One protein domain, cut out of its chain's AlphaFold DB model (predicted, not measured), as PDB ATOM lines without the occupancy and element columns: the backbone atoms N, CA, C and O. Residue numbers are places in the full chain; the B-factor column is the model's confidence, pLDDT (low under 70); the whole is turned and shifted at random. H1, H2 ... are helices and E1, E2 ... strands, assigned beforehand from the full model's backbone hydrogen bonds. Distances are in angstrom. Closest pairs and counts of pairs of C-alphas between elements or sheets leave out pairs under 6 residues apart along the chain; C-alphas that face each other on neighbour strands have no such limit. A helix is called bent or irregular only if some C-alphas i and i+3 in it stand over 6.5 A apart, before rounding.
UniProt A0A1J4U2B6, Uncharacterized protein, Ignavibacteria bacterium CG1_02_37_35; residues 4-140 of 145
ATOM      1  N   TYR A   4     134.738 130.118 130.786       89.44
ATOM      2  CA  TYR A   4     133.566 129.272 130.621       89.44
ATOM      3  C   TYR A   4     132.380 130.169 130.285       89.44
ATOM      4  O   TYR A   4     132.065 131.098 131.034       89.44
ATOM      5  N   MET A   5     131.721 129.894 129.167       92.94
ATOM      6  CA  MET A   5     130.490 130.561 128.767       92.94
ATOM      7  C   MET A   5     129.303 129.721 129.233       92.94
ATOM      8  O   MET A   5     129.105 128.606 128.763       92.94
ATOM      9  N   LEU A   6     128.517 130.244 130.164       95.25
ATOM     10  CA  LEU A   6     127.284 129.626 130.640       95.25
ATOM     11  C   LEU A   6     126.152 130.052 129.706       95.25
ATOM     12  O   LEU A   6     125.855 131.246 129.590       95.25
ATOM     13  N   VAL A   7     125.552 129.080 129.024       94.75
ATOM     14  CA  VAL A   7     124.581 129.316 127.951       94.75
ATOM     15  C   VAL A   7     123.336 128.481 128.204       94.75
ATOM     16  O   VAL A   7     123.418 127.268 128.394       94.75
ATOM     17  N   GLU A   8     122.168 129.116 128.174       94.94
ATOM     18  CA  GLU A   8     120.902 128.387 128.127       94.94
ATOM     19  C   GLU A   8     120.723 127.755 126.742       94.94
ATOM     20  O   GLU A   8     120.979 128.387 125.720       94.94
ATOM     21  N   GLN A   9     120.228 126.523 126.666       93.06
ATOM     22  CA  GLN A   9     120.086 125.788 125.409       93.06
ATOM     23  C   GLN A   9     119.210 126.533 124.388       93.06
ATOM     24  O   GLN A   9     119.450 126.445 123.185       93.06
ATOM     25  N   ARG A  10     118.216 127.296 124.854       90.62
ATOM     26  CA  ARG A  10     117.353 128.127 123.998       90.62
ATOM     27  C   ARG A  10     118.063 129.339 123.382       90.62
ATOM     28  O   ARG A  10     117.545 129.903 122.427       90.62
ATOM     29  N   SER A  11     119.219 129.729 123.917       90.00
ATOM     30  CA  SER A  11     119.996 130.887 123.463       90.00
ATOM     31  C   SER A  11     120.871 130.582 122.247       90.00
ATOM     32  O   SER A  11     121.501 131.489 121.702       90.00
ATOM     33  N   PHE A  12     120.957 129.322 121.810       88.94
ATOM     34  CA  PHE A  12     121.725 128.982 120.618       88.94
ATOM     35  C   PHE A  12     121.048 129.481 119.340       88.94
ATOM     36  O   PHE A  12     119.826 129.436 119.193       88.94
ATOM     37  N   ALA A  13     121.871 129.934 118.398       81.88
ATOM     38  CA  ALA A  13     121.436 130.350 117.079       81.88
ATOM     39  C   ALA A  13     120.748 129.193 116.351       81.88
ATOM     40  O   ALA A  13     121.286 128.087 116.251       81.88
ATOM     41  N   VAL A  14     119.564 129.457 115.797       76.81
ATOM     42  CA  VAL A  14     118.925 128.522 114.869       76.81
ATOM     43  C   VAL A  14     119.586 128.637 113.489       76.81
ATOM     44  O   VAL A  14     119.987 129.737 113.098       76.81
ATOM     45  N   PRO A  15     119.669 127.544 112.702       68.06
ATOM     46  CA  PRO A  15     120.382 127.536 111.417       68.06
ATOM     47  C   PRO A  15     119.927 128.613 110.421       68.06
ATOM     48  O   PRO A  15     120.690 129.035 109.559       68.06
ATOM     49  N   GLN A  16     118.680 129.066 110.544       63.78
ATOM     50  CA  GLN A  16     118.054 130.044 109.657       63.78
ATOM     51  C   GLN A  16     118.414 131.504 110.002       63.78
ATOM     52  O   GLN A  16     118.153 132.393 109.197       63.78
ATOM     53  N   THR A  17     119.023 131.773 111.164       67.94
ATOM     54  CA  THR A  17     119.427 133.126 111.590       67.94
ATOM     55  C   THR A  17     120.832 133.122 112.209       67.94
ATOM     56  O   THR A  17     120.971 133.321 113.414       67.94
ATOM     57  N   PRO A  18     121.899 132.932 111.413       64.06
ATOM     58  CA  PRO A  18     123.262 132.739 111.925       64.06
ATOM     59  C   PRO A  18     123.837 133.936 112.708       64.06
ATOM     60  O   PRO A  18     124.780 133.763 113.475       64.06
ATOM     61  N   ASN A  19     123.250 135.131 112.568       73.06
ATOM     62  CA  ASN A  19     123.654 136.338 113.304       73.06
ATOM     63  C   ASN A  19     122.804 136.609 114.560       73.06
ATOM     64  O   ASN A  19     122.959 137.654 115.189       73.06
ATOM     65  N   ARG A  20     121.877 135.710 114.910       80.19
ATOM     66  CA  ARG A  20     121.075 135.791 116.137       80.19
ATOM     67  C   ARG A  20     121.309 134.558 116.988       80.19
ATOM     68  O   ARG A  20     121.135 133.447 116.501       80.19
ATOM     69  N   GLY A  21     121.616 134.773 118.259       85.44
ATOM     70  CA  GLY A  21     121.934 133.722 119.215       85.44
ATOM     71  C   GLY A  21     123.417 133.385 119.301       85.44
ATOM     72  O   GLY A  21     124.260 133.893 118.561       85.44
ATOM     73  N   VAL A  22     123.728 132.507 120.245       88.00
ATOM     74  CA  VAL A  22     125.074 131.994 120.489       88.00
ATOM     75  C   VAL A  22     125.379 130.902 119.468       88.00
ATOM     76  O   VAL A  22     124.551 130.029 119.228       88.00
ATOM     77  N   GLN A  23     126.565 130.908 118.867       89.50
ATOM     78  CA  GLN A  23     126.978 129.813 117.987       89.50
ATOM     79  C   GLN A  23     127.394 128.597 118.827       89.50
ATOM     80  O   GLN A  23     128.281 128.739 119.673       89.50
ATOM     81  N   PRO A  24     126.778 127.412 118.645       90.38
ATOM     82  CA  PRO A  24     127.133 126.237 119.424       90.38
ATOM     83  C   PRO A  24     128.504 125.703 119.013       90.38
ATOM     84  O   PRO A  24     128.809 125.531 117.830       90.38
ATOM     85  N   ASN A  25     129.316 125.370 120.010       90.25
ATOM     86  CA  ASN A  25     130.578 124.686 119.789       90.25
ATOM     87  C   ASN A  25     130.341 123.280 119.213       90.25
ATOM     88  O   ASN A  25     129.442 122.549 119.633       90.25
ATOM     89  N   LYS A  26     131.157 122.891 118.225       85.62
ATOM     90  CA  LYS A  26     130.947 121.659 117.444       85.62
ATOM     91  C   LYS A  26     131.221 120.388 118.248       85.62
ATOM     92  O   LYS A  26     130.534 119.385 118.055       85.62
ATOM     93  N   ARG A  27     132.227 120.409 119.128       89.44
ATOM     94  CA  ARG A  27     132.640 119.235 119.907       89.44
ATOM     95  C   ARG A  27     131.811 119.155 121.186       89.44
ATOM     96  O   ARG A  27     132.045 119.905 122.129       89.44
ATOM     97  N   LYS A  28     130.836 118.247 121.207       92.12
ATOM     98  CA  LYS A  28     129.987 117.989 122.377       92.12
ATOM     99  C   LYS A  28     130.635 116.969 123.307       92.12
ATOM    100  O   LYS A  28     131.179 115.976 122.836       92.12
ATOM    101  N   ILE A  29     130.535 117.203 124.610       94.06
ATOM    102  CA  ILE A  29     130.992 116.283 125.655       94.06
ATOM    103  C   ILE A  29     130.018 116.324 126.842       94.06
ATOM    104  O   ILE A  29     129.425 117.365 127.144       94.06
ATOM    105  N   GLY A  30     129.789 115.184 127.492       96.25
ATOM    106  CA  GLY A  30     129.026 115.133 128.740       96.25
ATOM    107  C   GLY A  30     129.863 115.656 129.906       96.25
ATOM    108  O   GLY A  30     131.081 115.517 129.894       96.25
ATOM    109  N   ILE A  31     129.239 116.239 130.930       95.75
ATOM    110  CA  ILE A  31     129.962 116.779 132.091       95.75
ATOM    111  C   ILE A  31     130.798 115.710 132.806       95.75
ATOM    112  O   ILE A  31     131.919 115.995 133.203       95.75
ATOM    113  N   ALA A  32     130.303 114.473 132.919       95.00
ATOM    114  CA  ALA A  32     131.035 113.391 133.574       95.00
ATOM    115  C   ALA A  32     132.319 113.031 132.812       95.00
ATOM    116  O   ALA A  32     133.391 112.974 133.411       95.00
ATOM    117  N   ASP A  33     132.221 112.860 131.488       93.19
ATOM    118  CA  ASP A  33     133.391 112.625 130.639       93.19
ATOM    119  C   ASP A  33     134.329 113.829 130.669       93.19
ATOM    120  O   ASP A  33     135.521 113.656 130.870       93.19
ATOM    121  N   PHE A  34     133.798 115.049 130.562       92.88
ATOM    122  CA  PHE A  34     134.593 116.270 130.634       92.88
ATOM    123  C   PHE A  34     135.417 116.330 131.920       92.88
ATOM    124  O   PHE A  34     136.621 116.527 131.845       92.88
ATOM    125  N   LEU A  35     134.807 116.095 133.086       92.31
ATOM    126  CA  LEU A  35     135.524 116.084 134.363       92.31
ATOM    127  C   LEU A  35     136.576 114.972 134.439       92.31
ATOM    128  O   LEU A  35     137.633 115.214 135.010       92.31
ATOM    129  N   ARG A  36     136.314 113.794 133.856       90.81
ATOM    130  CA  ARG A  36     137.308 112.712 133.762       90.81
ATOM    131  C   ARG A  36     138.493 113.117 132.884       90.81
ATOM    132  O   ARG A  36     139.632 112.864 133.251       90.81
ATOM    133  N   GLU A  37     138.237 113.760 131.748       89.56
ATOM    134  CA  GLU A  37     139.287 114.271 130.858       89.56
ATOM    135  C   GLU A  37     140.161 115.336 131.551       89.56
ATOM    136  O   GLU A  37     141.363 115.389 131.311       89.56
ATOM    137  N   LEU A  38     139.595 116.159 132.447       86.75
ATOM    138  CA  LEU A  38     140.359 117.157 133.215       86.75
ATOM    139  C   LEU A  38     141.324 116.553 134.248       86.75
ATOM    140  O   LEU A  38     142.204 117.261 134.732       86.75
ATOM    141  N   GLU A  39     141.133 115.290 134.625       84.81
ATOM    142  CA  GLU A  39     141.963 114.587 135.611       84.81
ATOM    143  C   GLU A  39     143.110 113.797 134.974       84.81
ATOM    144  O   GLU A  39     143.944 113.252 135.696       84.81
ATOM    145  N   GLN A  40     143.167 113.728 133.642       83.44
ATOM    146  CA  GLN A  40     144.264 113.061 132.948       83.44
ATOM    147  C   GLN A  40     145.573 113.843 133.099       83.44
ATOM    148  O   GLN A  40     145.582 115.074 133.136       83.44
ATOM    149  N   GLU A  41     146.691 113.111 133.155       71.94
ATOM    150  CA  GLU A  41     148.032 113.707 133.214       71.94
ATOM    151  C   GLU A  41     148.333 114.542 131.963       71.94
ATOM    152  O   GLU A  41     148.952 115.603 132.053       71.94
ATOM    153  N   GLU A  42     147.854 114.091 130.801       76.69
ATOM    154  CA  GLU A  42     147.921 114.847 129.559       76.69
ATOM    155  C   GLU A  42     146.575 115.507 129.253       76.69
ATOM    156  O   GLU A  42     145.560 114.844 129.054       76.69
ATOM    157  N   PHE A  43     146.575 116.838 129.182       73.69
ATOM    158  CA  PHE A  43     145.374 117.607 128.892       73.69
ATOM    159  C   PHE A  43     144.915 117.400 127.430       73.69
ATOM    160  O   PHE A  43     145.637 117.798 126.508       73.69
ATOM    161  N   PRO A  44     143.712 116.847 127.181       73.38
ATOM    162  CA  PRO A  44     143.325 116.335 125.860       73.38
ATOM    163  C   PRO A  44     142.714 117.395 124.926       73.38
ATOM    164  O   PRO A  44     142.193 117.067 123.852       73.38
ATOM    165  N   PHE A  45     142.724 118.668 125.332       78.06
ATOM    166  CA  PHE A  45     142.152 119.781 124.574       78.06
ATOM    167  C   PHE A  45     143.238 120.777 124.152       78.06
ATOM    168  O   PHE A  45     144.188 121.041 124.885       78.06
ATOM    169  N   ASP A  46     143.079 121.344 122.965       72.06
ATOM    170  CA  ASP A  46     143.996 122.302 122.345       72.06
ATOM    171  C   ASP A  46     143.285 123.620 121.990       72.06
ATOM    172  O   ASP A  46     142.100 123.818 122.269       72.06
ATOM    173  N   GLU A  47     144.003 124.541 121.355       64.94
ATOM    174  CA  GLU A  47     143.488 125.844 120.917       64.94
ATOM    175  C   GLU A  47     142.324 125.750 119.912       64.94
ATOM    176  O   GLU A  47     141.480 126.644 119.846       64.94
ATOM    177  N   ASN A  48     142.225 124.635 119.182       67.12
ATOM    178  CA  ASN A  48     141.138 124.350 118.246       67.12
ATOM    179  C   ASN A  48     139.931 123.691 118.932       67.12
ATOM    180  O   ASN A  48     138.848 123.570 118.343       67.12
ATOM    181  N   SER A  49     140.081 123.279 120.190       71.62
ATOM    182  CA  SER A  49     139.049 122.594 120.955       71.62
ATOM    183  C   SER A  49     138.010 123.592 121.460       71.62
ATOM    184  O   SER A  49     138.067 124.096 122.576       71.62
ATOM    185  N   SER A  50     137.020 123.868 120.612       84.44
ATOM    186  CA  SER A  50     135.776 124.537 121.001       84.44
ATOM    187  C   SER A  50     134.796 123.499 121.549       84.44
ATOM    188  O   SER A  50     134.265 122.685 120.785       84.44
ATOM    189  N   LEU A  51     134.567 123.513 122.864       90.50
ATOM    190  CA  LEU A  51     133.809 122.484 123.582       90.50
ATOM    191  C   LEU A  51     132.404 122.951 123.961       90.50
ATOM    192  O   LEU A  51     132.218 124.075 124.422       90.50
ATOM    193  N   MET A  52     131.428 122.062 123.818       93.50
ATOM    194  CA  MET A  52     130.066 122.203 124.327       93.50
ATOM    195  C   MET A  52     129.835 121.124 125.388       93.50
ATOM    196  O   MET A  52     129.620 119.954 125.066       93.50
ATOM    197  N   VAL A  53     129.901 121.516 126.655       95.19
ATOM    198  CA  VAL A  53     129.704 120.639 127.808       95.19
ATOM    199  C   VAL A  53     128.226 120.610 128.173       95.19
ATOM    200  O   VAL A  53     127.593 121.650 128.352       95.19
ATOM    201  N   THR A  54     127.668 119.411 128.289       96.94
ATOM    202  CA  THR A  54     126.236 119.190 128.530       96.94
ATOM    203  C   THR A  54     126.007 118.299 129.748       96.94
ATOM    204  O   THR A  54     126.894 117.550 130.151       96.94
ATOM    205  N   GLY A  55     124.812 118.355 130.339       96.06
ATOM    206  CA  GLY A  55     124.411 117.416 131.395       96.06
ATOM    207  C   GLY A  55     124.794 117.816 132.824       96.06
ATOM    208  O   GLY A  55     124.708 116.988 133.726       96.06
ATOM    209  N   ILE A  56     125.249 119.057 133.048       96.31
ATOM    210  CA  ILE A  56     125.650 119.536 134.384       96.31
ATOM    211  C   ILE A  56     124.485 119.545 135.382       96.31
ATOM    212  O   ILE A  56     124.685 119.257 136.558       96.31
ATOM    213  N   GLU A  57     123.267 119.828 134.915       95.25
ATOM    214  CA  GLU A  57     122.066 119.829 135.753       95.25
ATOM    215  C   GLU A  57     121.743 118.424 136.252       95.25
ATOM    216  O   GLU A  57     121.600 118.218 137.453       95.25
ATOM    217  N   GLU A  58     121.684 117.445 135.350       95.00
ATOM    218  CA  GLU A  58     121.416 116.049 135.690       95.00
ATOM    219  C   GLU A  58     122.490 115.483 136.612       95.00
ATOM    220  O   GLU A  58     122.168 114.773 137.560       95.00
ATOM    221  N   TYR A  59     123.752 115.836 136.369       96.00
ATOM    222  CA  TYR A  59     124.871 115.406 137.198       96.00
ATOM    223  C   TYR A  59     124.750 115.913 138.640       96.00
ATOM    224  O   TYR A  59     124.885 115.133 139.580       96.00
ATOM    225  N   LEU A  60     124.417 117.194 138.827       95.88
ATOM    226  CA  LEU A  60     124.183 117.769 140.155       95.88
ATOM    227  C   LEU A  60     122.911 117.212 140.806       95.88
ATOM    228  O   LEU A  60     122.867 116.979 142.009       95.88
ATOM    229  N   LEU A  61     121.848 117.001 140.029       94.88
ATOM    230  CA  LEU A  61     120.590 116.448 140.537       94.88
ATOM    231  C   LEU A  61     120.729 114.983 140.959       94.88
ATOM    232  O   LEU A  61     120.003 114.561 141.862       94.88
ATOM    233  N   ALA A  62     121.622 114.226 140.321       95.06
ATOM    234  CA  ALA A  62     121.913 112.835 140.647       95.06
ATOM    235  C   ALA A  62     122.737 112.682 141.934       95.06
ATOM    236  O   ALA A  62     122.659 111.633 142.565       95.06
ATOM    237  N   SER A  63     123.476 113.712 142.357       94.94
ATOM    238  CA  SER A  63     124.297 113.663 143.573       94.94
ATOM    239  C   SER A  63     123.555 114.054 144.851       94.94
ATOM    240  O   SER A  63     124.171 114.278 145.889       94.94
ATOM    241  N   ARG A  64     122.221 114.140 144.807       92.62
ATOM    242  CA  ARG A  64     121.407 114.393 146.001       92.62
ATOM    243  C   ARG A  64     121.607 113.295 147.062       92.62
ATOM    244  O   ARG A  64     121.598 112.120 146.702       92.62
ATOM    245  N   PRO A  65     121.674 113.664 148.357       93.12
ATOM    246  CA  PRO A  65     121.461 115.010 148.915       93.12
ATOM    247  C   PRO A  65     122.690 115.942 148.861       93.12
ATOM    248  O   PRO A  65     122.546 117.139 149.097       93.12
ATOM    249  N   ASP A  66     123.863 115.448 148.477       95.50
ATOM    250  CA  ASP A  66     125.166 116.130 148.564       95.50
ATOM    251  C   ASP A  66     125.471 117.099 147.402       95.50
ATOM    252  O   ASP A  66     126.627 117.379 147.076       95.50
ATOM    253  N   MET A  67     124.434 117.668 146.780       95.56
ATOM    254  CA  MET A  67     124.546 118.519 145.587       95.56
ATOM    255  C   MET A  67     125.552 119.666 145.750       95.56
ATOM    256  O   MET A  67     126.318 119.961 144.832       95.56
ATOM    257  N   GLU A  68     125.568 120.330 146.908       95.56
ATOM    258  CA  GLU A  68     126.510 121.423 147.147       95.56
ATOM    259  C   GLU A  68     127.963 120.951 147.256       95.56
ATOM    260  O   GLU A  68     128.874 121.666 146.834       95.56
ATOM    261  N   VAL A  69     128.189 119.768 147.834       96.25
ATOM    262  CA  VAL A  69     129.525 119.166 147.934       96.25
ATOM    263  C   VAL A  69     130.025 118.870 146.527       96.25
ATOM    264  O   VAL A  69     131.091 119.352 146.147       96.25
ATOM    265  N   THR A  70     129.200 118.219 145.703       96.50
ATOM    266  CA  THR A  70     129.513 117.952 144.294       96.50
ATOM    267  C   THR A  70     129.777 119.236 143.506       96.50
ATOM    268  O   THR A  70     130.722 119.298 142.725       96.50
ATOM    269  N   ALA A  71     128.999 120.302 143.720       96.25
ATOM    270  CA  ALA A  71     129.244 121.588 143.067       96.25
ATOM    271  C   ALA A  71     130.626 122.168 143.431       96.25
ATOM    272  O   ALA A  71     131.367 122.622 142.554       96.25
ATOM    273  N   ARG A  72     131.018 122.105 144.708       95.50
ATOM    274  CA  ARG A  72     132.349 122.544 145.158       95.50
ATOM    275  C   ARG A  72     133.465 121.653 144.602       95.50
ATOM    276  O   ARG A  72     134.510 122.168 144.215       95.50
ATOM    277  N   GLU A  73     133.249 120.347 144.483       94.62
ATOM    278  CA  GLU A  73     134.202 119.437 143.833       94.62
ATOM    279  C   GLU A  73     134.403 119.769 142.354       94.62
ATOM    280  O   GLU A  73     135.544 119.879 141.902       94.62
ATOM    281  N   ILE A  74     133.318 120.013 141.611       94.94
ATOM    282  CA  ILE A  74     133.394 120.475 140.220       94.94
ATOM    283  C   ILE A  74     134.206 121.768 140.157       94.94
ATOM    284  O   ILE A  74     135.125 121.867 139.346       94.94
ATOM    285  N   ARG A  75     133.930 122.735 141.042       93.12
ATOM    286  CA  ARG A  75     134.702 123.981 141.126       93.12
ATOM    287  C   ARG A  75     136.197 123.708 141.270       93.12
ATOM    288  O   ARG A  75     136.982 124.290 140.527       93.12
ATOM    289  N   MET A  76     136.587 122.827 142.192       91.19
ATOM    290  CA  MET A  76     137.992 122.479 142.417       91.19
ATOM    291  C   MET A  76     138.635 121.857 141.175       91.19
ATOM    292  O   MET A  76     139.756 122.229 140.828       91.19
ATOM    293  N   LYS A  77     137.933 120.953 140.476       90.31
ATOM    294  CA  LYS A  77     138.426 120.344 139.229       90.31
ATOM    295  C   LYS A  77     138.619 121.393 138.131       90.31
ATOM    296  O   LYS A  77     139.690 121.464 137.533       90.31
ATOM    297  N   LEU A  78     137.631 122.267 137.923       89.38
ATOM    298  CA  LEU A  78     137.714 123.358 136.944       89.38
ATOM    299  C   LEU A  78     138.816 124.372 137.290       89.38
ATOM    300  O   LEU A  78     139.488 124.873 136.391       89.38
ATOM    301  N   GLN A  79     139.022 124.657 138.580       87.31
ATOM    302  CA  GLN A  79     140.068 125.563 139.055       87.31
ATOM    303  C   GLN A  79     141.468 124.974 138.862       87.31
ATOM    304  O   GLN A  79     142.347 125.675 138.370       87.31
ATOM    305  N   LYS A  80     141.673 123.689 139.186       85.19
ATOM    306  CA  LYS A  80     142.936 122.987 138.903       85.19
ATOM    307  C   LYS A  80     143.237 122.969 137.406       85.19
ATOM    308  O   LYS A  80     144.366 123.234 137.006       85.19
ATOM    309  N   ALA A  81     142.218 122.735 136.580       82.19
ATOM    310  CA  ALA A  81     142.370 122.715 135.131       82.19
ATOM    311  C   ALA A  81     142.605 124.101 134.502       82.19
ATOM    312  O   ALA A  81     143.045 124.188 133.355       82.19
ATOM    313  N   ALA A  82     142.329 125.193 135.225       80.19
ATOM    314  CA  ALA A  82     142.403 126.552 134.691       80.19
ATOM    315  C   ALA A  82     143.795 126.918 134.150       80.19
ATOM    316  O   ALA A  82     143.884 127.664 133.173       80.19
ATOM    317  N   GLY A  83     144.861 126.365 134.746       72.62
ATOM    318  CA  GLY A  83     146.233 126.512 134.251       72.62
ATOM    319  C   GLY A  83     146.399 125.913 132.859       72.62
ATOM    320  O   GLY A  83     146.756 126.625 131.925       72.62
ATOM    321  N   PHE A  84     145.993 124.652 132.683       73.69
ATOM    322  CA  PHE A  84     146.076 123.962 131.394       73.69
ATOM    323  C   PHE A  84     145.287 124.664 130.289       73.69
ATOM    324  O   PHE A  84     145.793 124.821 129.179       73.69
ATOM    325  N   PHE A  85     144.072 125.141 130.577       74.06
ATOM    326  CA  PHE A  85     143.296 125.879 129.579       74.06
ATOM    327  C   PHE A  85     143.940 127.227 129.208       74.06
ATOM    328  O   PHE A  85     143.793 127.692 128.074       74.06
ATOM    329  N   ASN A  86     144.634 127.881 130.146       70.81
ATOM    330  CA  ASN A  86     145.355 129.116 129.860       70.81
ATOM    331  C   ASN A  86     146.598 128.853 128.997       70.81
ATOM    332  O   ASN A  86     146.818 129.595 128.039       70.81
ATOM    333  N   ASP A  87     147.336 127.785 129.298       68.44
ATOM    334  CA  ASP A  87     148.579 127.412 128.620       68.44
ATOM    335  C   ASP A  87     148.330 126.836 127.218       68.44
ATOM    336  O   ASP A  87     149.049 127.163 126.278       68.44
ATOM    337  N   ARG A  88     147.267 126.037 127.039       68.06
ATOM    338  CA  ARG A  88     146.886 125.436 125.745       68.06
ATOM    339  C   ARG A  88     145.925 126.288 124.908       68.06
ATOM    340  O   ARG A  88     145.391 125.804 123.916       68.06
ATOM    341  N   LEU A  89     145.660 127.533 125.319       65.50
ATOM    342  CA  LEU A  89     144.766 128.485 124.636       65.50
ATOM    343  C   LEU A  89     143.343 127.961 124.349       65.50
ATOM    344  O   LEU A  89     142.614 128.544 123.543       65.50
ATOM    345  N   CYS A  90     142.891 126.925 125.056       70.50
ATOM    346  CA  CYS A  90     141.536 126.394 124.945       70.50
ATOM    347  C   CYS A  90     140.564 127.331 125.691       70.50
ATOM    348  O   CYS A  90     140.227 127.156 126.859       70.50
ATOM    349  N   ARG A  91     140.171 128.430 125.036       69.81
ATOM    350  CA  ARG A  91     139.398 129.521 125.663       69.81
ATOM    351  C   ARG A  91     137.891 129.430 125.445       69.81
ATOM    352  O   ARG A  91     137.165 130.241 126.011       69.81
ATOM    353  N   ASN A  92     137.429 128.495 124.616       82.25
ATOM    354  CA  ASN A  92     136.041 128.429 124.175       82.25
ATOM    355  C   ASN A  92     135.339 127.173 124.710       82.25
ATOM    356  O   ASN A  92     135.151 126.191 123.989       82.25
ATOM    357  N   VAL A  93     134.946 127.213 125.985       89.88
ATOM    358  CA  VAL A  93     134.156 126.154 126.628       89.88
ATOM    359  C   VAL A  93     132.764 126.692 126.944       89.88
ATOM    360  O   VAL A  93     132.608 127.604 127.752       89.88
ATOM    361  N   GLN A  94     131.741 126.116 126.320       93.69
ATOM    362  CA  GLN A  94     130.338 126.417 126.593       93.69
ATOM    363  C   GLN A  94     129.781 125.383 127.569       93.69
ATOM    364  O   GLN A  94     129.786 124.195 127.265       93.69
ATOM    365  N   ILE A  95     129.284 125.823 128.722       95.88
ATOM    366  CA  ILE A  95     128.530 124.993 129.663       95.88
ATOM    367  C   ILE A  95     127.045 125.231 129.407       95.88
ATOM    368  O   ILE A  95     126.565 126.361 129.511       95.88
ATOM    369  N   VAL A  96     126.333 124.168 129.050       96.38
ATOM    370  CA  VAL A  96     124.958 124.257 128.561       96.38
ATOM    371  C   VAL A  96     123.961 123.906 129.651       96.38
ATOM    372  O   VAL A  96     124.035 122.827 130.240       96.38
ATOM    373  N   PHE A  97     122.993 124.798 129.836       96.31
ATOM    374  CA  PHE A  97     121.877 124.650 130.762       96.31
ATOM    375  C   PHE A  97     120.574 124.465 129.985       96.31
ATOM    376  O   PHE A  97     120.268 125.235 129.078       96.31
ATOM    377  N   ARG A  98     119.812 123.421 130.299       94.50
ATOM    378  CA  ARG A  98     118.480 123.170 129.737       94.50
ATOM    379  C   ARG A  98     117.436 124.065 130.384       94.50
ATOM    380  O   ARG A  98     116.542 124.543 129.688       94.50
ATOM    381  N   GLN A  99     117.542 124.269 131.694       94.94
ATOM    382  CA  GLN A  99     116.635 125.131 132.440       94.94
ATOM    383  C   GLN A  99     117.149 126.580 132.493       94.94
ATOM    384  O   GLN A  99     118.348 126.819 132.318       94.94
ATOM    385  N   PRO A 100     116.263 127.566 132.726       93.56
ATOM    386  CA  PRO A 100     116.655 128.969 132.778       93.56
ATOM    387  C   PRO A 100     117.657 129.272 133.896       93.56
ATOM    388  O   PRO A 100     117.525 128.804 135.033       93.56
ATOM    389  N   LEU A 101     118.622 130.131 133.581       94.69
ATOM    390  CA  LEU A 101     119.550 130.726 134.527       94.69
ATOM    391  C   LEU A 101     118.914 131.980 135.123       94.69
ATOM    392  O   LEU A 101     118.657 132.963 134.429       94.69
ATOM    393  N   LYS A 102     118.686 131.973 136.436       93.88
ATOM    394  CA  LYS A 102     118.153 133.131 137.157       93.88
ATOM    395  C   LYS A 102     119.266 133.835 137.918       93.88
ATOM    396  O   LYS A 102     119.935 133.241 138.763       93.88
ATOM    397  N   ARG A 103     119.442 135.126 137.629       91.94
ATOM    398  CA  ARG A 103     120.304 136.024 138.400       91.94
ATOM    399  C   ARG A 103     119.488 136.688 139.509       91.94
ATOM    400  O   ARG A 103     118.615 137.498 139.216       91.94
ATOM    401  N   GLY A 104     119.798 136.353 140.758       89.94
ATOM    402  CA  GLY A 104     119.426 137.132 141.943       89.94
ATOM    403  C   GLY A 104     120.686 137.621 142.656       89.94
ATOM    404  O   GLY A 104     121.638 138.043 142.000       89.94
ATOM    405  N   GLU A 105     120.727 137.479 143.983       88.81
ATOM    406  CA  GLU A 105     121.966 137.605 144.774       88.81
ATOM    407  C   GLU A 105     123.042 136.617 144.292       88.81
ATOM    408  O   GLU A 105     124.217 136.953 144.134       88.81
ATOM    409  N   HIS A 106     122.609 135.401 143.959       93.06
ATOM    410  CA  HIS A 106     123.433 134.363 143.361       93.06
ATOM    411  C   HIS A 106     122.854 133.915 142.019       93.06
ATOM    412  O   HIS A 106     121.656 134.056 141.755       93.06
ATOM    413  N   LEU A 107     123.719 133.386 141.149       94.06
ATOM    414  CA  LEU A 107     123.283 132.746 139.913       94.06
ATOM    415  C   LEU A 107     122.859 131.301 140.214       94.06
ATOM    416  O   LEU A 107     123.646 130.518 140.751       94.06
ATOM    417  N   ILE A 108     121.630 130.950 139.850       96.06
ATOM    418  CA  ILE A 108     121.054 129.616 140.053       96.06
ATOM    419  C   ILE A 108     120.416 129.097 138.765       96.06
ATOM    420  O   ILE A 108     120.067 129.879 137.879       96.06
ATOM    421  N   VAL A 109     120.220 127.782 138.688       95.56
ATOM    422  CA  VAL A 109     119.330 127.173 137.691       95.56
ATOM    423  C   VAL A 109     117.956 126.994 138.323       95.56
ATOM    424  O   VAL A 109     117.831 126.385 139.391       95.56
ATOM    425  N   ASP A 110     116.930 127.506 137.652       91.94
ATOM    426  CA  ASP A 110     115.536 127.393 138.074       91.94
ATOM    427  C   ASP A 110     114.938 126.056 137.626       91.94
ATOM    428  O   ASP A 110     114.234 125.970 136.621       91.94
ATOM    429  N   HIS A 111     115.281 124.984 138.337       91.56
ATOM    430  CA  HIS A 111     114.806 123.641 138.022       91.56
ATOM    431  C   HIS A 111     113.547 123.285 138.832       91.56
ATOM    432  O   HIS A 111     113.456 123.560 140.027       91.56
ATOM    433  N   VAL A 112     112.587 122.611 138.188       87.38
ATOM    434  CA  VAL A 112     111.226 122.363 138.716       87.38
ATOM    435  C   VAL A 112     111.170 121.602 140.044       87.38
ATOM    436  O   VAL A 112     110.222 121.769 140.802       87.38
ATOM    437  N   THR A 113     112.157 120.747 140.329       87.75
ATOM    438  CA  THR A 113     112.187 119.963 141.581       87.75
ATOM    439  C   THR A 113     112.898 120.676 142.724       87.75
ATOM    440  O   THR A 113     112.500 120.523 143.872       87.75
ATOM    441  N   GLN A 114     113.964 121.411 142.419       90.50
ATOM    442  CA  GLN A 114     114.765 122.179 143.367       90.50
ATOM    443  C   GLN A 114     115.718 123.078 142.582       90.50
ATOM    444  O   GLN A 114     116.217 122.671 141.532       90.50
ATOM    445  N   SER A 115     116.022 124.263 143.101       92.69
ATOM    446  CA  SER A 115     117.024 125.142 142.500       92.69
ATOM    447  C   SER A 115     118.423 124.523 142.564       92.69
ATOM    448  O   SER A 115     118.791 123.916 143.568       92.69
ATOM    449  N   ILE A 116     119.218 124.700 141.505       95.38
ATOM    450  CA  ILE A 116     120.595 124.184 141.445       95.38
ATOM    451  C   ILE A 116     121.578 125.343 141.686       95.38
ATOM    452  O   ILE A 116     121.563 126.320 140.925       95.38
ATOM    453  N   PRO A 117     122.443 125.264 142.716       92.75
ATOM    454  CA  PRO A 117     123.288 126.371 143.160       92.75
ATOM    455  C   PRO A 117     124.562 126.508 142.305       92.75
ATOM    456  O   PRO A 117     125.676 126.285 142.773       92.75
ATOM    457  N   ILE A 118     124.429 126.886 141.031       94.94
ATOM    458  CA  ILE A 118     125.583 126.954 140.111       94.94
ATOM    459  C   ILE A 118     126.612 128.031 140.471       94.94
ATOM    460  O   ILE A 118     127.764 127.941 140.042       94.94
ATOM    461  N   TYR A 119     126.241 129.014 141.296       94.75
ATOM    462  CA  TYR A 119     127.182 129.958 141.898       94.75
ATOM    463  C   TYR A 119     128.277 129.254 142.719       94.75
ATOM    464  O   TYR A 119     129.400 129.743 142.777       94.75
ATOM    465  N   LEU A 120     128.014 128.068 143.284       95.75
ATOM    466  CA  LEU A 120     129.043 127.279 143.973       95.75
ATOM    467  C   LEU A 120     130.120 126.754 143.015       95.75
ATOM    468  O   LEU A 120     131.227 126.459 143.453       95.75
ATOM    469  N   ILE A 121     129.818 126.668 141.717       95.06
ATOM    470  CA  ILE A 121     130.764 126.264 140.673       95.06
ATOM    471  C   ILE A 121     131.439 127.499 140.079       95.06
ATOM    472  O   ILE A 121     132.665 127.601 140.065       95.06
ATOM    473  N   PHE A 122     130.639 128.462 139.625       93.06
ATOM    474  CA  PHE A 122     131.083 129.574 138.778       93.06
ATOM    475  C   PHE A 122     131.206 130.919 139.510       93.06
ATOM    476  O   PHE A 122     131.501 131.937 138.889       93.06
ATOM    477  N   ASN A 123     131.030 130.935 140.834       90.31
ATOM    478  CA  ASN A 123     131.047 132.136 141.667       90.31
ATOM    479  C   ASN A 123     130.060 133.202 141.147       90.31
ATOM    480  O   ASN A 123     128.868 132.927 140.989       90.31
ATOM    481  N   THR A 124     130.562 134.397 140.832       89.81
ATOM    482  CA  THR A 124     129.785 135.528 140.324       89.81
ATOM    483  C   THR A 124     130.175 135.794 138.870       89.81
ATOM    484  O   THR A 124     130.968 136.698 138.606       89.81
ATOM    485  N   PRO A 125     129.666 135.011 137.902       91.38
ATOM    486  CA  PRO A 125     130.050 135.187 136.509       91.38
ATOM    487  C   PRO A 125     129.489 136.504 135.964       91.38
ATOM    488  O   PRO A 125     128.419 136.956 136.386       91.38
ATOM    489  N   ILE A 126     130.206 137.108 135.022       91.38
ATOM    490  CA  ILE A 126     129.865 138.395 134.411       91.38
ATOM    491  C   ILE A 126     128.756 138.171 133.388       91.38
ATOM    492  O   ILE A 126     128.879 137.308 132.522       91.38
ATOM    493  N   GLN A 127     127.674 138.939 133.471       93.31
ATOM    494  CA  GLN A 127     126.607 138.895 132.474       93.31
ATOM    495  C   GLN A 127     127.011 139.694 131.230       93.31
ATOM    496  O   GLN A 127     127.523 140.804 131.351       93.31
ATOM    497  N   THR A 128     126.764 139.145 130.043       91.69
ATOM    498  CA  THR A 128     126.994 139.827 128.762       91.69
ATOM    499  C   THR A 128     125.933 139.429 127.735       91.69
ATOM    500  O   THR A 128     125.197 138.462 127.941       91.69
ATOM    501  N   ASP A 129     125.847 140.176 126.637       91.12
ATOM    502  CA  ASP A 129     124.979 139.873 125.499       91.12
ATOM    503  C   ASP A 129     125.807 139.368 124.311       91.12
ATOM    504  O   ASP A 129     126.830 139.958 123.955       91.12
ATOM    505  N   ILE A 130     125.372 138.261 123.708       88.06
ATOM    506  CA  ILE A 130     125.944 137.716 122.475       88.06
ATOM    507  C   ILE A 130     124.803 137.385 121.519       88.06
ATOM    508  O   ILE A 130     123.978 136.514 121.792       88.06
ATOM    509  N   GLY A 131     124.759 138.071 120.375       85.06
ATOM    510  CA  GLY A 131     123.743 137.827 119.350       85.06
ATOM    511  C   GLY A 131     122.313 138.103 119.834       85.06
ATOM    512  O   GLY A 131     121.386 137.436 119.367       85.06
ATOM    513  N   GLY A 132     122.130 139.038 120.777       87.56
ATOM    514  CA  GLY A 132     120.839 139.353 121.392       87.56
ATOM    515  C   GLY A 132     120.385 138.327 122.429       87.56
ATOM    516  O   GLY A 132     119.183 138.200 122.664       87.56
ATOM    517  N   GLN A 133     121.308 137.528 122.970       90.88
ATOM    518  CA  GLN A 133     121.044 136.565 124.032       90.88
ATOM    519  C   GLN A 133     121.926 136.851 125.236       90.88
ATOM    520  O   GLN A 133     123.142 137.019 125.118       90.88
ATOM    521  N   THR A 134     121.312 136.820 126.415       91.38
ATOM    522  CA  THR A 134     122.044 136.899 127.675       91.38
ATOM    523  C   THR A 134     122.834 135.614 127.900       91.38
ATOM    524  O   THR A 134     122.278 134.514 127.873       91.38
ATOM    525  N   VAL A 135     124.126 135.767 128.162       93.06
ATOM    526  CA  VAL A 135     125.028 134.694 128.592       93.06
ATOM    527  C   VAL A 135     125.826 135.151 129.806       93.06
ATOM    528  O   VAL A 135     125.916 136.347 130.099       93.06
ATOM    529  N   PHE A 136     126.441 134.203 130.511       94.06
ATOM    530  CA  PHE A 136     127.317 134.521 131.637       94.06
ATOM    531  C   PHE A 136     128.723 133.986 131.397       94.06
ATOM    532  O   PHE A 136     128.896 132.841 130.996       94.06
ATOM    533  N   ILE A 137     129.736 134.803 131.662       91.75
ATOM    534  CA  ILE A 137     131.141 134.438 131.510       91.75
ATOM    535  C   ILE A 137     131.749 134.234 132.893       91.75
ATOM    536  O   ILE A 137     131.797 135.155 133.707       91.75
ATOM    537  N   SER A 138     132.224 133.020 133.150       90.00
ATOM    538  CA  SER A 138     132.975 132.670 134.352       90.00
ATOM    539  C   SER A 138     134.441 132.473 134.011       90.00
ATOM    540  O   SER A 138     134.777 131.832 133.017       90.00
ATOM    541  N   GLN A 139     135.324 132.961 134.872       85.25
ATOM    542  CA  GLN A 139     136.756 132.704 134.785       85.25
ATOM    543  C   GLN A 139     137.225 132.089 136.096       85.25
ATOM    544  O   GLN A 139     136.756 132.454 137.175       85.25
ATOM    545  N   PHE A 140     138.139 131.135 135.989       78.94
ATOM    546  CA  PHE A 140     138.816 130.564 137.140       78.94
ATOM    547  C   PHE A 140     140.208 131.174 137.182       78.94
ATOM    548  O   PHE A 140     140.997 131.004 136.254       78.94
TER     549      PHE A 140
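AT A GLANCE: This is residues 4 to 140 of the 145 residues of an uncharacterized protein of Ignavibacteria bacterium CG1_02_37_35 (UniProt A0A1J4U2B6). A strongly twisted sheet of six strands stands as a wall, with four helices gathered along one side of it; the longest helix, H3, runs past the sheet and only grazes it. A small hairpin of two strands, E5 and E6, sits beyond the end of E4, and the long link of residues 9 to 26 loops away to as far as 25 A from the mean of all C-alphas. The printed part has 137 residues with four named helices and eight named strands, in the order E1 E2 H1 E3 H2 H3 E4 E5 E6 H4 E7 E8; the class is mixed, helices and strands. The large sheet is mixed, in the order E2, E3, E4, E1, E8, E7. The whole is compact, with a radius of gyration of the C-alphas of 14.6 A and spans of 39 by 37 by 23 A.

HOW THE PARTS SIT: In the large sheet, E4, residues 92 to 97, and E1, residues 4 to 8, are parallel inner strands, with N 5 and O 93 at 2.8 A. E3, residues 51 to 54, is parallel to E4, with N 53 and O 94 at 2.7 A. The edge strand E2, residues 27 to 30, is parallel to E3, with N 52 and O 27 at 2.8 A. E8, residues 133 to 139, is antiparallel to E1, with N 4 and O 138 at 2.8 A. The other edge strand, E7, residues 126 to 130, forms a hairpin with E8, with N 128 and O 135 at 2.9 A. H1, residues 31 to 37, is on the sheet over E2, at a height over the sheet of 7.6 A, and only just stands up from it, rising 43 degrees. H2, residues 56 to 62, only grazes the sheet with residues 56 to 59; H1 and H2 only just touch, with 3 pairs of C-alphas within 8 A, the closest being those of Ile 31 and Ile 56 at 5.6 A. H3, residues 67 to 87, only grazes the sheet with residues 78 to 85. H2 and H3 form a helical hairpin at a shallow tilt of 32 degrees, opposite ways; H3 touches H2 with residues 67 to 71 alone, the closest C-alphas being those of Leu 60 and Met 67 at 5.5 A. H4, residues 119 to 122, only grazes the sheet and touches H3, with the C-alphas of Arg 75 and Ile 121 closest at 4.6 A. E2, H1, E3 and E3, H2, H3, E4 are strand-helix-strand units, two parallel neighbour strands with helices between, each with a right-handed crossover. E5, residues 101 to 103, and E6, residues 107 to 109, form an antiparallel hairpin, with N 102 and O 108 at 2.9 A; E5 is apart from E7. Every O i to N i+4 pair is within hydrogen-bond range in H1 and H2, and 15 of 17 are in H3; H4 is too short for such a pair.

IN THESE COORDINATES: E1 begins at C-alpha 4, (133.566, 129.272, 130.621), and measures 12.9 A. H3 measures 30.7 A from C-alpha 67 at (124.546, 118.519, 145.587) to C-alpha 87; it has a kink of 34 degrees near residue 81 and is irregular, but only just, with C-alphas 80 and 83 at 6.7 A. E4 measures 16.1 A, E7 12.6 A, and E8 19.4 A, ending at C-alpha 139, (136.756, 132.704, 134.785).

THE WHOLE: The two C-alphas farthest apart, those of Gln 16 and Pro 65, are 42.2 A apart. The printed part has no cut. The links E1 to E2, 18 residues, and H1 to E3, 13 residues, are long. The mean pLDDT of the printed part is 88.0; residues 15 to 18, 47 to 48, 87 to 89 and 91 are under 70.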